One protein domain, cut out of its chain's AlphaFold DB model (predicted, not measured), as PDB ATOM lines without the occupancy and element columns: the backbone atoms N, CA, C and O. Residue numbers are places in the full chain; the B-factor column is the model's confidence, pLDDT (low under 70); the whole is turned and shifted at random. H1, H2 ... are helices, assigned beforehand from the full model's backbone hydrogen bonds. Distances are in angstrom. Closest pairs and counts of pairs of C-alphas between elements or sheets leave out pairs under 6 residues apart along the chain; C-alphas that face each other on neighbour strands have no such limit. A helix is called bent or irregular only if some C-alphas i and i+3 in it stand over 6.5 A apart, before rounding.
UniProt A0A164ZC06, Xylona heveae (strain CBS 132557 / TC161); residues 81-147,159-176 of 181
ATOM      1  N   LEU A  81      34.719  48.601 -16.020       83.75
ATOM      2  CA  LEU A  81      34.731  48.975 -17.440       83.75
ATOM      3  C   LEU A  81      33.975  47.978 -18.331       83.75
ATOM      4  O   LEU A  81      33.262  48.381 -19.248       83.75
ATOM      5  N   THR A  82      34.128  46.680 -18.071       84.00
ATOM      6  CA  THR A  82      33.431  45.612 -18.794       84.00
ATOM      7  C   THR A  82      31.924  45.659 -18.584       84.00
ATOM      8  O   THR A  82      31.202  45.636 -19.579       84.00
ATOM      9  N   ALA A  83      31.461  45.773 -17.339       87.31
ATOM     10  CA  ALA A  83      30.038  45.830 -17.013       87.31
ATOM     11  C   ALA A  83      29.395  47.137 -17.506       87.31
ATOM     12  O   ALA A  83      28.329  47.116 -18.120       87.31
ATOM     13  N   ASP A  84      30.083  48.269 -17.333       87.69
ATOM     14  CA  ASP A  84      29.635  49.579 -17.813       87.69
ATOM     15  C   ASP A  84      29.508  49.608 -19.338       87.69
ATOM     16  O   ASP A  84      28.532  50.122 -19.895       87.69
ATOM     17  N   PHE A  85      30.502  49.049 -20.035       89.88
ATOM     18  CA  PHE A  85      30.470  48.939 -21.488       89.88
ATOM     19  C   PHE A  85      29.359  48.004 -21.947       89.88
ATOM     20  O   PHE A  85      28.660  48.333 -22.901       89.88
ATOM     21  N   GLU A  86      29.184  46.866 -21.284       91.19
ATOM     22  CA  GLU A  86      28.135  45.908 -21.605       91.19
ATOM     23  C   GLU A  86      26.745  46.533 -21.461       91.19
ATOM     24  O   GLU A  86      25.957  46.485 -22.404       91.19
ATOM     25  N   ALA A  87      26.466  47.218 -20.350       90.25
ATOM     26  CA  ALA A  87      25.203  47.924 -20.150       90.25
ATOM     27  C   ALA A  87      24.974  49.017 -21.211       90.25
ATOM     28  O   ALA A  87      23.887  49.124 -21.790       90.25
ATOM     29  N   TYR A  88      26.008  49.811 -21.516       91.19
ATOM     30  CA  TYR A  88      25.946  50.823 -22.572       91.19
ATOM     31  C   TYR A  88      25.680  50.202 -23.952       91.19
ATOM     32  O   TYR A  88      24.833  50.697 -24.702       91.19
ATOM     33  N   TYR A  89      26.384  49.119 -24.279       92.06
ATOM     34  CA  TYR A  89      26.276  48.396 -25.539       92.06
ATOM     35  C   TYR A  89      24.886  47.787 -25.706       92.06
ATOM     36  O   TYR A  89      24.237  48.052 -26.713       92.06
ATOM     37  N   LEU A  90      24.390  47.054 -24.705       91.88
ATOM     38  CA  LEU A  90      23.068  46.430 -24.742       91.88
ATOM     39  C   LEU A  90      21.968  47.468 -24.938       91.88
ATOM     40  O   LEU A  90      21.129  47.304 -25.819       91.88
ATOM     41  N   ARG A  91      22.010  48.582 -24.197       91.19
ATOM     42  CA  ARG A  91      21.043  49.672 -24.381       91.19
ATOM     43  C   ARG A  91      21.111  50.247 -25.792       91.19
ATOM     44  O   ARG A  91      20.076  50.487 -26.414       91.19
ATOM     45  N   ARG A  92      22.322  50.472 -26.312       90.94
ATOM     46  CA  ARG A  92      22.510  51.029 -27.655       90.94
ATOM     47  C   ARG A  92      21.989  50.078 -28.729       90.94
ATOM     48  O   ARG A  92      21.246  50.520 -29.595       90.94
ATOM     49  N   ILE A  93      22.332  48.796 -28.657       89.94
ATOM     50  CA  ILE A  93      21.880  47.779 -29.610       89.94
ATOM     51  C   ILE A  93      20.365  47.595 -29.523       89.94
ATOM     52  O   ILE A  93      19.704  47.642 -30.550       89.94
ATOM     53  N   ALA A  94      19.787  47.493 -28.327       88.44
ATOM     54  CA  ALA A  94      18.336  47.382 -28.180       88.44
ATOM     55  C   ALA A  94      17.587  48.592 -28.764       88.44
ATOM     56  O   ALA A  94      16.522  48.426 -29.348       88.44
ATOM     57  N   THR A  95      18.163  49.795 -28.668       91.25
ATOM     58  CA  THR A  95      17.580  51.003 -29.277       91.25
ATOM     59  C   THR A  95      17.683  50.972 -30.801       91.25
ATOM     60  O   THR A  95      16.703  51.205 -31.498       91.25
ATOM     61  N   GLU A  96      18.869  50.683 -31.339       89.56
ATOM     62  CA  GLU A  96      19.102  50.729 -32.786       89.56
ATOM     63  C   GLU A  96      18.394  49.580 -33.510       89.56
ATOM     64  O   GLU A  96      17.861  49.769 -34.600       89.56
ATOM     65  N   PHE A  97      18.343  48.398 -32.899       88.81
ATOM     66  CA  PHE A  97      17.730  47.193 -33.453       88.81
ATOM     67  C   PHE A  97      16.307  46.957 -32.935       88.81
ATOM     68  O   PHE A  97      15.798  45.854 -33.087       88.81
ATOM     69  N   ALA A  98      15.640  47.964 -32.360       89.94
ATOM     70  CA  ALA A  98      14.297  47.816 -31.796       89.94
ATOM     71  C   ALA A  98      13.292  47.199 -32.788       89.94
ATOM     72  O   ALA A  98      12.548  46.289 -32.434       89.94
ATOM     73  N   GLU A  99      13.312  47.644 -34.047       91.94
ATOM     74  CA  GLU A  99      12.448  47.102 -35.102       91.94
ATOM     75  C   GLU A  99      12.743  45.630 -35.403       91.94
ATOM     76  O   GLU A  99      11.824  44.833 -35.568       91.94
ATOM     77  N   ASP A 100      14.021  45.257 -35.472       89.25
ATOM     78  CA  ASP A 100      14.430  43.891 -35.798       89.25
ATOM     79  C   ASP A 100      14.217  42.944 -34.614       89.25
ATOM     80  O   ASP A 100      13.758  41.822 -34.804       89.25
ATOM     81  N   LEU A 101      14.448  43.414 -33.386       90.81
ATOM     82  CA  LEU A 101      14.088  42.696 -32.165       90.81
ATOM     83  C   LEU A 101      12.577  42.482 -32.083       90.81
ATOM     84  O   LEU A 101      12.138  41.403 -31.698       90.81
ATOM     85  N   ASN A 102      11.776  43.467 -32.500       90.69
ATOM     86  CA  ASN A 102      10.330  43.301 -32.548       90.69
ATOM     87  C   ASN A 102       9.904  42.280 -33.613       90.69
ATOM     88  O   ASN A 102       9.030  41.473 -33.331       90.69
ATOM     89  N   LYS A 103      10.546  42.255 -34.792       91.94
ATOM     90  CA  LYS A 103      10.275  41.236 -35.827       91.94
ATOM     91  C   LYS A 103      10.582  39.826 -35.341       91.94
ATOM     92  O   LYS A 103       9.771  38.935 -35.557       91.94
ATOM     93  N   ILE A 104      11.736  39.647 -34.695       90.25
ATOM     94  CA  ILE A 104      12.131  38.368 -34.097       90.25
ATOM     95  C   ILE A 104      11.101  37.965 -33.038       90.25
ATOM     96  O   ILE A 104      10.638  36.839 -33.055       90.25
ATOM     97  N   ARG A 105      10.650  38.903 -32.195       88.38
ATOM     98  CA  ARG A 105       9.623  38.644 -31.173       88.38
ATOM     99  C   ARG A 105       8.248  38.281 -31.742       88.38
ATOM    100  O   ARG A 105       7.467  37.629 -31.066       88.38
ATOM    101  N   THR A 106       7.913  38.770 -32.934       91.50
ATOM    102  CA  THR A 106       6.648  38.454 -33.618       91.50
ATOM    103  C   THR A 106       6.744  37.235 -34.533       91.50
ATOM    104  O   THR A 106       5.763  36.922 -35.201       91.50
ATOM    105  N   ALA A 107       7.916  36.606 -34.639       92.44
ATOM    106  CA  ALA A 107       8.087  35.409 -35.443       92.44
ATOM    107  C   ALA A 107       7.473  34.195 -34.727       92.44
ATOM    108  O   ALA A 107       7.509  34.117 -33.500       92.44
ATOM    109  N   ASP A 108       6.922  33.254 -35.498       90.06
ATOM    110  CA  ASP A 108       6.243  32.056 -34.974       90.06
ATOM    111  C   ASP A 108       7.178  31.111 -34.193       90.06
ATOM    112  O   ASP A 108       6.703  30.221 -33.497       90.06
ATOM    113  N   ASP A 109       8.498  31.272 -34.324       91.06
ATOM    114  CA  ASP A 109       9.537  30.448 -33.701       91.06
ATOM    115  C   ASP A 109      10.190  31.094 -32.464       91.06
ATOM    116  O   ASP A 109      11.181  30.575 -31.943       91.06
ATOM    117  N   PHE A 110       9.669  32.232 -31.995       91.06
ATOM    118  CA  PHE A 110      10.217  32.954 -30.849       91.06
ATOM    119  C   PHE A 110       9.402  32.725 -29.572       91.06
ATOM    120  O   PHE A 110       8.445  33.441 -29.282       91.06
ATOM    121  N   ASP A 111       9.849  31.755 -28.777       91.88
ATOM    122  CA  ASP A 111       9.264  31.413 -27.477       91.88
ATOM    123  C   ASP A 111      10.052  32.013 -26.299       91.88
ATOM    124  O   ASP A 111      11.175  32.504 -26.461       91.88
ATOM    125  N   ASP A 112       9.514  31.917 -25.080       90.38
ATOM    126  CA  ASP A 112      10.182  32.391 -23.855       90.38
ATOM    127  C   ASP A 112      11.569  31.750 -23.636       90.38
ATOM    128  O   ASP A 112      12.480  32.391 -23.106       90.38
ATOM    129  N   ASP A 113      11.781  30.529 -24.135       90.81
ATOM    130  CA  ASP A 113      13.069  29.822 -24.091       90.81
ATOM    131  C   ASP A 113      14.129  30.428 -25.033       90.81
ATOM    132  O   ASP A 113      15.335  30.240 -24.846       90.81
ATOM    133  N   SER A 114      13.709  31.197 -26.041       90.62
ATOM    134  CA  SER A 114      14.600  31.830 -27.020       90.62
ATOM    135  C   SER A 114      15.129  33.200 -26.560       90.62
ATOM    136  O   SER A 114      16.209  33.627 -26.983       90.62
ATOM    137  N   LEU A 115      14.444  33.861 -25.618       90.56
ATOM    138  CA  LEU A 115      14.888  35.110 -24.987       90.56
ATOM    139  C   LEU A 115      16.281  35.031 -24.334       90.56
ATOM    140  O   LEU A 115      17.110  35.905 -24.617       90.56
ATOM    141  N   PRO A 116      16.601  34.032 -23.487       91.38
ATOM    142  CA  PRO A 116      17.937  33.919 -22.904       91.38
ATOM    143  C   PRO A 116      19.011  33.685 -23.973       91.38
ATOM    144  O   PRO A 116      20.124  34.202 -23.843       91.38
ATOM    145  N   ILE A 117      18.679  32.984 -25.062       92.31
ATOM    146  CA  ILE A 117      19.588  32.764 -26.193       92.31
ATOM    147  C   ILE A 117      19.872  34.098 -26.891       92.31
ATOM    148  O   ILE A 117      21.038  34.460 -27.061       92.31
ATOM    149  N   LEU A 118      18.833  34.872 -27.208       90.56
ATOM    150  CA  LEU A 118      18.962  36.197 -27.812       90.56
ATOM    151  C   LEU A 118      19.808  37.137 -26.945       90.56
ATOM    152  O   LEU A 118      20.731  37.782 -27.446       90.56
ATOM    153  N   LEU A 119      19.536  37.183 -25.640       90.56
ATOM    154  CA  LEU A 119      20.292  38.011 -24.708       90.56
ATOM    155  C   LEU A 119      21.758  37.566 -24.628       90.56
ATOM    156  O   LEU A 119      22.654  38.409 -24.674       90.56
ATOM    157  N   SER A 120      22.021  36.259 -24.556       91.81
ATOM    158  CA  SER A 120      23.386  35.723 -24.529       91.81
ATOM    159  C   SER A 120      24.169  36.070 -25.799       91.81
ATOM    160  O   SER A 120      25.322  36.491 -25.704       91.81
ATOM    161  N   ALA A 121      23.531  36.006 -26.971       90.81
ATOM    162  CA  ALA A 121      24.140  36.358 -28.248       90.81
ATOM    163  C   ALA A 121      24.437  37.865 -28.348       90.81
ATOM    164  O   ALA A 121      25.492  38.267 -28.849       90.81
ATOM    165  N   LEU A 122      23.545  38.709 -27.818       90.44
ATOM    166  CA  LEU A 122      23.760  40.154 -27.739       90.44
ATOM    167  C   LEU A 122      24.935  40.484 -26.814       90.44
ATOM    168  O   LEU A 122      25.837  41.226 -27.198       90.44
ATOM    169  N   LYS A 123      24.978  39.875 -25.625       90.69
ATOM    170  CA  LYS A 123      26.095  40.021 -24.681       90.69
ATOM    171  C   LYS A 123      27.409  39.535 -25.293       90.69
ATOM    172  O   LYS A 123      28.423  40.221 -25.184       90.69
ATOM    173  N   GLN A 124      27.394  38.416 -26.019       91.31
ATOM    174  CA  GLN A 124      28.562  37.893 -26.735       91.31
ATOM    175  C   GLN A 124      29.101  38.889 -27.777       91.31
ATOM    176  O   GLN A 124      30.314  38.973 -27.977       91.31
ATOM    177  N   GLY A 125      28.227  39.704 -28.376       87.25
ATOM    178  CA  GLY A 125      28.598  40.796 -29.279       87.25
ATOM    179  C   GLY A 125      29.559  41.824 -28.668       87.25
ATOM    180  O   GLY A 125      30.285  42.486 -29.405       87.25
ATOM    181  N   THR A 126      29.659  41.921 -27.338       88.88
ATOM    182  CA  THR A 126      30.656  42.775 -26.661       88.88
ATOM    183  C   THR A 126      32.093  42.261 -26.805       88.88
ATOM    184  O   THR A 126      33.044  43.040 -26.691       88.88
ATOM    185  N   GLY A 127      32.271  40.967 -27.096       86.81
ATOM    186  CA  GLY A 127      33.573  40.307 -27.217       86.81
ATOM    187  C   GLY A 127      34.402  40.757 -28.420       86.81
ATOM    188  O   GLY A 127      35.615  40.570 -28.416       86.81
ATOM    189  N   ILE A 128      33.781  41.395 -29.418       89.19
ATOM    190  CA  ILE A 128      34.486  41.908 -30.605       89.19
ATOM    191  C   ILE A 128      35.288  43.186 -30.318       89.19
ATOM    192  O   ILE A 128      36.128  43.563 -31.128       89.19
ATOM    193  N   PHE A 129      35.027  43.858 -29.193       86.06
ATOM    194  CA  PHE A 129      35.702  45.099 -28.822       86.06
ATOM    195  C   PHE A 129      36.867  44.822 -27.876       86.06
ATOM    196  O   PHE A 129      36.701  44.188 -26.827       86.06
ATOM    197  N   SER A 130      38.036  45.373 -28.185       87.94
ATOM    198  CA  SER A 130      39.178  45.399 -27.270       87.94
ATOM    199  C   SER A 130      38.935  46.352 -26.093       87.94
ATOM    200  O   SER A 130      38.130  47.281 -26.172       87.94
ATOM    201  N   THR A 131      39.657  46.175 -24.984       87.06
ATOM    202  CA  THR A 131      39.515  47.026 -23.786       87.06
ATOM    203  C   THR A 131      39.727  48.516 -24.088       87.06
ATOM    204  O   THR A 131      39.013  49.362 -23.550       87.06
ATOM    205  N   SER A 132      40.659  48.837 -24.993       85.81
ATOM    206  CA  SER A 132      40.926  50.211 -25.449       85.81
ATOM    207  C   SER A 132      39.735  50.814 -26.208       85.81
ATOM    208  O   SER A 132      39.322  51.953 -25.955       85.81
ATOM    209  N   GLU A 133      39.120  50.032 -27.098       86.38
ATOM    210  CA  GLU A 133      37.935  50.459 -27.848       86.38
ATOM    211  C   GLU A 133      36.740  50.666 -26.920       86.38
ATOM    212  O   GLU A 133      36.074  51.699 -27.005       86.38
ATOM    213  N   ARG A 134      36.517  49.751 -25.968       89.12
ATOM    214  CA  ARG A 134      35.457  49.882 -24.955       89.12
ATOM    215  C   ARG A 134      35.594  51.182 -24.162       89.12
ATOM    216  O   ARG A 134      34.627  51.930 -24.025       89.12
ATOM    217  N   GLN A 135      36.808  51.501 -23.712       87.25
ATOM    218  CA  GLN A 135      37.118  52.756 -23.020       87.25
ATOM    219  C   GLN A 135      36.826  53.989 -23.881       87.25
ATOM    220  O   GLN A 135      36.250  54.970 -23.404       87.25
ATOM    221  N   THR A 136      37.211  53.947 -25.155       86.62
ATOM    222  CA  THR A 136      37.010  55.060 -26.089       86.62
ATOM    223  C   THR A 136      35.525  55.309 -26.335       86.62
ATOM    224  O   THR A 136      35.073  56.455 -26.256       86.62
ATOM    225  N   VAL A 137      34.755  54.241 -26.559       85.69
ATOM    226  CA  VAL A 137      33.304  54.299 -26.770       85.69
ATOM    227  C   VAL A 137      32.587  54.816 -25.527       85.69
ATOM    228  O   VAL A 137      31.754  55.710 -25.651       85.69
ATOM    229  N   LEU A 138      32.946  54.346 -24.328       86.06
ATOM    230  CA  LEU A 138      32.376  54.855 -23.076       86.06
ATOM    231  C   LEU A 138      32.660  56.348 -22.883       86.06
ATOM    232  O   LEU A 138      31.756  57.128 -22.577       86.06
ATOM    233  N   ARG A 139      33.902  56.784 -23.126       84.88
ATOM    234  CA  ARG A 139      34.269  58.207 -23.050       84.88
ATOM    235  C   ARG A 139      33.522  59.049 -24.084       84.88
ATOM    236  O   ARG A 139      33.202  60.200 -23.794       84.88
ATOM    237  N   ALA A 140      33.292  58.531 -25.288       82.81
ATOM    238  CA  ALA A 140      32.527  59.219 -26.329       82.81
ATOM    239  C   ALA A 140      31.027  59.277 -25.988       82.81
ATOM    240  O   ALA A 140      30.419  60.340 -26.078       82.81
ATOM    241  N   GLY A 141      30.450  58.176 -25.502       75.56
ATOM    242  CA  GLY A 141      29.063  58.112 -25.040       75.56
ATOM    243  C   GLY A 141      28.788  59.075 -23.883       75.56
ATOM    244  O   GLY A 141      27.770  59.764 -23.889       75.56
ATOM    245  N   LYS A 142      29.727  59.207 -22.936       74.31
ATOM    246  CA  LYS A 142      29.608  60.147 -21.808       74.31
ATOM    247  C   LYS A 142      29.679  61.613 -22.250       74.31
ATOM    248  O   LYS A 142      28.947  62.440 -21.719       74.31
ATOM    249  N   ARG A 143      30.486  61.927 -23.274       69.06
ATOM    250  CA  ARG A 143      30.515  63.255 -23.919       69.06
ATOM    251  C   ARG A 143      29.193  63.587 -24.617       69.06
ATOM    252  O   ARG A 143      28.701  64.698 -24.468       69.06
ATOM    253  N   ASN A 144      28.593  62.618 -25.306       63.34
ATOM    254  CA  ASN A 144      27.295  62.800 -25.964       63.34
ATOM    255  C   ASN A 144      26.145  62.972 -24.956       63.34
ATOM    256  O   ASN A 144      25.235  63.755 -25.200       63.34
ATOM    257  N   ALA A 145      26.200  62.287 -23.809       61.47
ATOM    258  CA  ALA A 145      25.220  62.452 -22.734       61.47
ATOM    259  C   ALA A 145      25.341  63.812 -22.017       61.47
ATOM    260  O   ALA A 145      24.333  64.384 -21.619       61.47
ATOM    261  N   ALA A 146      26.559  64.347 -21.878       58.72
ATOM    262  CA  ALA A 146      26.806  65.651 -21.256       58.72
ATOM    263  C   ALA A 146      26.537  66.850 -22.193       58.72
ATOM    264  O   ALA A 146      26.369  67.968 -21.717       58.72
ATOM    265  N   GLY A 147      26.487  66.627 -23.511       49.22
ATOM    266  CA  GLY A 147      26.215  67.650 -24.529       49.22
ATOM    267  C   GLY A 147      24.760  67.711 -25.013       49.22
ATOM    268  O   GLY A 147      24.498  68.337 -26.034       49.22
ATOM    269  N   SER A 159      23.175  50.310 -45.097       64.31
ATOM    270  CA  SER A 159      24.230  49.447 -45.640       64.31
ATOM    271  C   SER A 159      25.265  49.034 -44.581       64.31
ATOM    272  O   SER A 159      25.659  47.870 -44.510       64.31
ATOM    273  N   ALA A 160      25.649  49.949 -43.684       68.25
ATOM    274  CA  ALA A 160      26.584  49.660 -42.595       68.25
ATOM    275  C   ALA A 160      25.963  48.730 -41.539       68.25
ATOM    276  O   ALA A 160      26.638  47.832 -41.035       68.25
ATOM    277  N   ARG A 161      24.658  48.883 -41.273       68.38
ATOM    278  CA  ARG A 161      23.892  47.994 -40.382       68.38
ATOM    279  C   ARG A 161      23.860  46.564 -40.928       68.38
ATOM    280  O   ARG A 161      24.122  45.611 -40.198       68.38
ATOM    281  N   HIS A 162      23.629  46.421 -42.232       68.50
ATOM    282  CA  HIS A 162      23.600  45.122 -42.902       68.50
ATOM    283  C   HIS A 162      24.985  44.453 -42.962       68.50
ATOM    284  O   HIS A 162      25.107  43.242 -42.784       68.50
ATOM    285  N   LEU A 163      26.052  45.234 -43.153       71.88
ATOM    286  CA  LEU A 163      27.423  44.719 -43.143       71.88
ATOM    287  C   LEU A 163      27.832  44.207 -41.753       71.88
ATOM    288  O   LEU A 163      28.463  43.157 -41.640       71.88
ATOM    289  N   MET A 164      27.434  44.917 -40.694       72.31
ATOM    290  CA  MET A 164      27.647  44.484 -39.311       72.31
ATOM    291  C   MET A 164      26.875  43.201 -38.992       72.31
ATOM    292  O   MET A 164      27.445  42.287 -38.403       72.31
ATOM    293  N   TRP A 165      25.628  43.088 -39.454       69.00
ATOM    294  CA  TRP A 165      24.828  41.869 -39.328       69.00
ATOM    295  C   TRP A 165      25.463  40.669 -40.039       69.00
ATOM    296  O   TRP A 165      25.534  39.575 -39.481       69.00
ATOM    297  N   ASN A 166      25.997  40.869 -41.245       73.31
ATOM    298  CA  ASN A 166      26.649  39.802 -42.004       73.31
ATOM    299  C   ASN A 166      27.991  39.379 -41.387       73.31
ATOM    300  O   ASN A 166      28.281  38.184 -41.321       73.31
ATOM    301  N   ASN A 167      28.779  40.326 -40.872       71.75
ATOM    302  CA  ASN A 167      30.006  40.009 -40.136       71.75
ATOM    303  C   ASN A 167      29.717  39.298 -38.809       71.75
ATOM    304  O   ASN A 167      30.439  38.374 -38.441       71.75
ATOM    305  N   TRP A 168      28.639  39.673 -38.123       71.25
ATOM    306  CA  TRP A 168      28.186  38.997 -36.909       71.25
ATOM    307  C   TRP A 168      27.717  37.562 -37.188       71.25
ATOM    308  O   TRP A 168      28.175  36.629 -36.532       71.25
ATOM    309  N   LYS A 169      26.915  37.350 -38.241       68.44
ATOM    310  CA  LYS A 169      26.546  36.005 -38.714       68.44
ATOM    311  C   LYS A 169      27.778  35.149 -39.025       68.44
ATOM    312  O   LYS A 169      27.858  34.004 -38.589       68.44
ATOM    313  N   ALA A 170      28.763  35.704 -39.730       68.50
ATOM    314  CA  ALA A 170      30.000  34.993 -40.049       68.50
ATOM    315  C   ALA A 170      30.840  34.655 -38.802       68.50
ATOM    316  O   ALA A 170      31.494  33.610 -38.770       68.50
ATOM    317  N   ALA A 171      30.810  35.505 -37.772       68.19
ATOM    318  CA  ALA A 171      31.497  35.259 -36.507       68.19
ATOM    319  C   ALA A 171      30.861  34.098 -35.726       68.19
ATOM    320  O   ALA A 171      31.588  33.225 -35.257       68.19
ATOM    321  N   ILE A 172      29.526  34.029 -35.675       63.22
ATOM    322  CA  ILE A 172      28.793  32.936 -35.012       63.22
ATOM    323  C   ILE A 172      29.042  31.593 -35.713       63.22
ATOM    324  O   ILE A 172      29.309  30.584 -35.056       63.22
ATOM    325  N   LEU A 173      29.021  31.563 -37.050       59.16
ATOM    326  CA  LEU A 173      29.270  30.327 -37.802       59.16
ATOM    327  C   LEU A 173      30.716  29.825 -37.650       59.16
ATOM    328  O   LEU A 173      30.957  28.621 -37.683       59.16
ATOM    329  N   ARG A 174      31.687  30.722 -37.434       57.53
ATOM    330  CA  ARG A 174      33.093  30.350 -37.217       57.53
ATOM    331  C   ARG A 174      33.340  29.731 -35.835       57.53
ATOM    332  O   ARG A 174      34.284  28.963 -35.681       57.53
ATOM    333  N   THR A 175      32.493  30.022 -34.851       58.62
ATOM    334  CA  THR A 175      32.599  29.458 -33.497       58.62
ATOM    335  C   THR A 175      31.980  28.064 -33.336       58.62
ATOM    336  O   THR A 175      32.231  27.422 -32.324       58.62
ATOM    337  N   GLN A 176      31.248  27.545 -34.331       57.38
ATOM    338  CA  GLN A 176      30.653  26.193 -34.312       57.38
ATOM    339  C   GLN A 176      31.478  25.117 -35.058       57.38
ATOM    340  O   GLN A 176      30.957  24.072 -35.432       57.38
TER     341      GLN A 176
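This is residues 81 to 147 and 159 to 176 of the 181 residues of a protein of Xylona heveae (strain CBS 132557 / TC161) (UniProt A0A164ZC06). This is an open arrangement of five helices with few contacts between them: H3 and H4 make a corner, and residues 81 to 90 of H1 sit in that corner. H2 and the loop of residues 106 to 113 lead the chain from H1 round to H3, and H5 passes crosswise by H3, with residues 142 to 147 at the end of H4 and residues 162 to 167 of H5 standing free. The printed part has 85 residues with five named helices, H1 to H5 in order along the chain, and no named strand. The class is all helix. The whole is only just compact, close to loose, with a radius of gyration of the C-alphas of 14.3 A and spans of 41 by 29 by 28 A.

H1, residues 81 to 96, touches H3, residues 114 to 128, where the closest C-alphas are those of Glu 86 and Thr 126, 6.5 A apart. The two run opposite ways at a steep tilt of 60 degrees, and they touch with residues 86 to 90 of H1 alone and residues 122 to 126 of H3 alone. H1 also touches H4, residues 131 to 146, with residues 81 to 88 alone, against residues 131 to 138 of H4 alone. The closest C-alphas there are those of Phe 85 and Arg 134, 6.1 A apart, and the two helices run the same way at a steep tilt of 61 degrees. After Phe 97 comes H2, residues 98 to 105, which is close to H1 but not clearly touching: the C-alphas of Ala 94 and Leu 101, the closest, are 7.5 A apart. Their lines are about perpendicular, at 84 degrees. H2 and H3 are near each other, with 5 pairs of C-alphas within 10 A. H3 and H4 are apart, though a tight link of two residues joins them. H5, residues 159 to 175, is close to H3 but not clearly touching, with the C-alphas of Gly 125 and Trp 168, the closest, 7.9 A apart and their lines about perpendicular at 82 degrees. H5 is apart from H1, H2 and H4, and H2 is apart from H4. In H1, H2, H4 and H5 every O i to N i+4 pair is within hydrogen-bond range; in H3 it is 8 of 11.

H1 begins at C-alpha 81 at (34.731, 48.975, -17.440) and measures 22.0 A from first to last C-alpha. H2, from Ala 98 to Arg 105, is the shortest helix. H3 runs from Ser 114, with its C-alpha at (14.600, 31.830, -27.020), to Ile 128, over 22.6 A. H3 is neither bent nor irregular, but only just: C-alphas 125 and 128 are 6.1 A apart. H4 goes from Thr 131 to Ala 146 over 22.7 A. H5, from Ser 159 to Thr 175, is the longest helix and spans 24.8 A, ending at C-alpha 175 at (32.599, 29.458, -33.497).

The two C-alphas farthest apart are those of Gly 147 and Gln 176, 42.8 A. Residues 148 to 158 are cut out and not printed, and C-alphas 147 and 159 are 27.9 A apart across the cut. Of the links that are printed whole, H1 to H2 and H3 to H4 are tight, H2 to H3 is short, and no link is long. The mean pLDDT of the printed part is 82.5; residues 143 to 147, 159 to 162, 165 and 169 to 176 of the model are under 70.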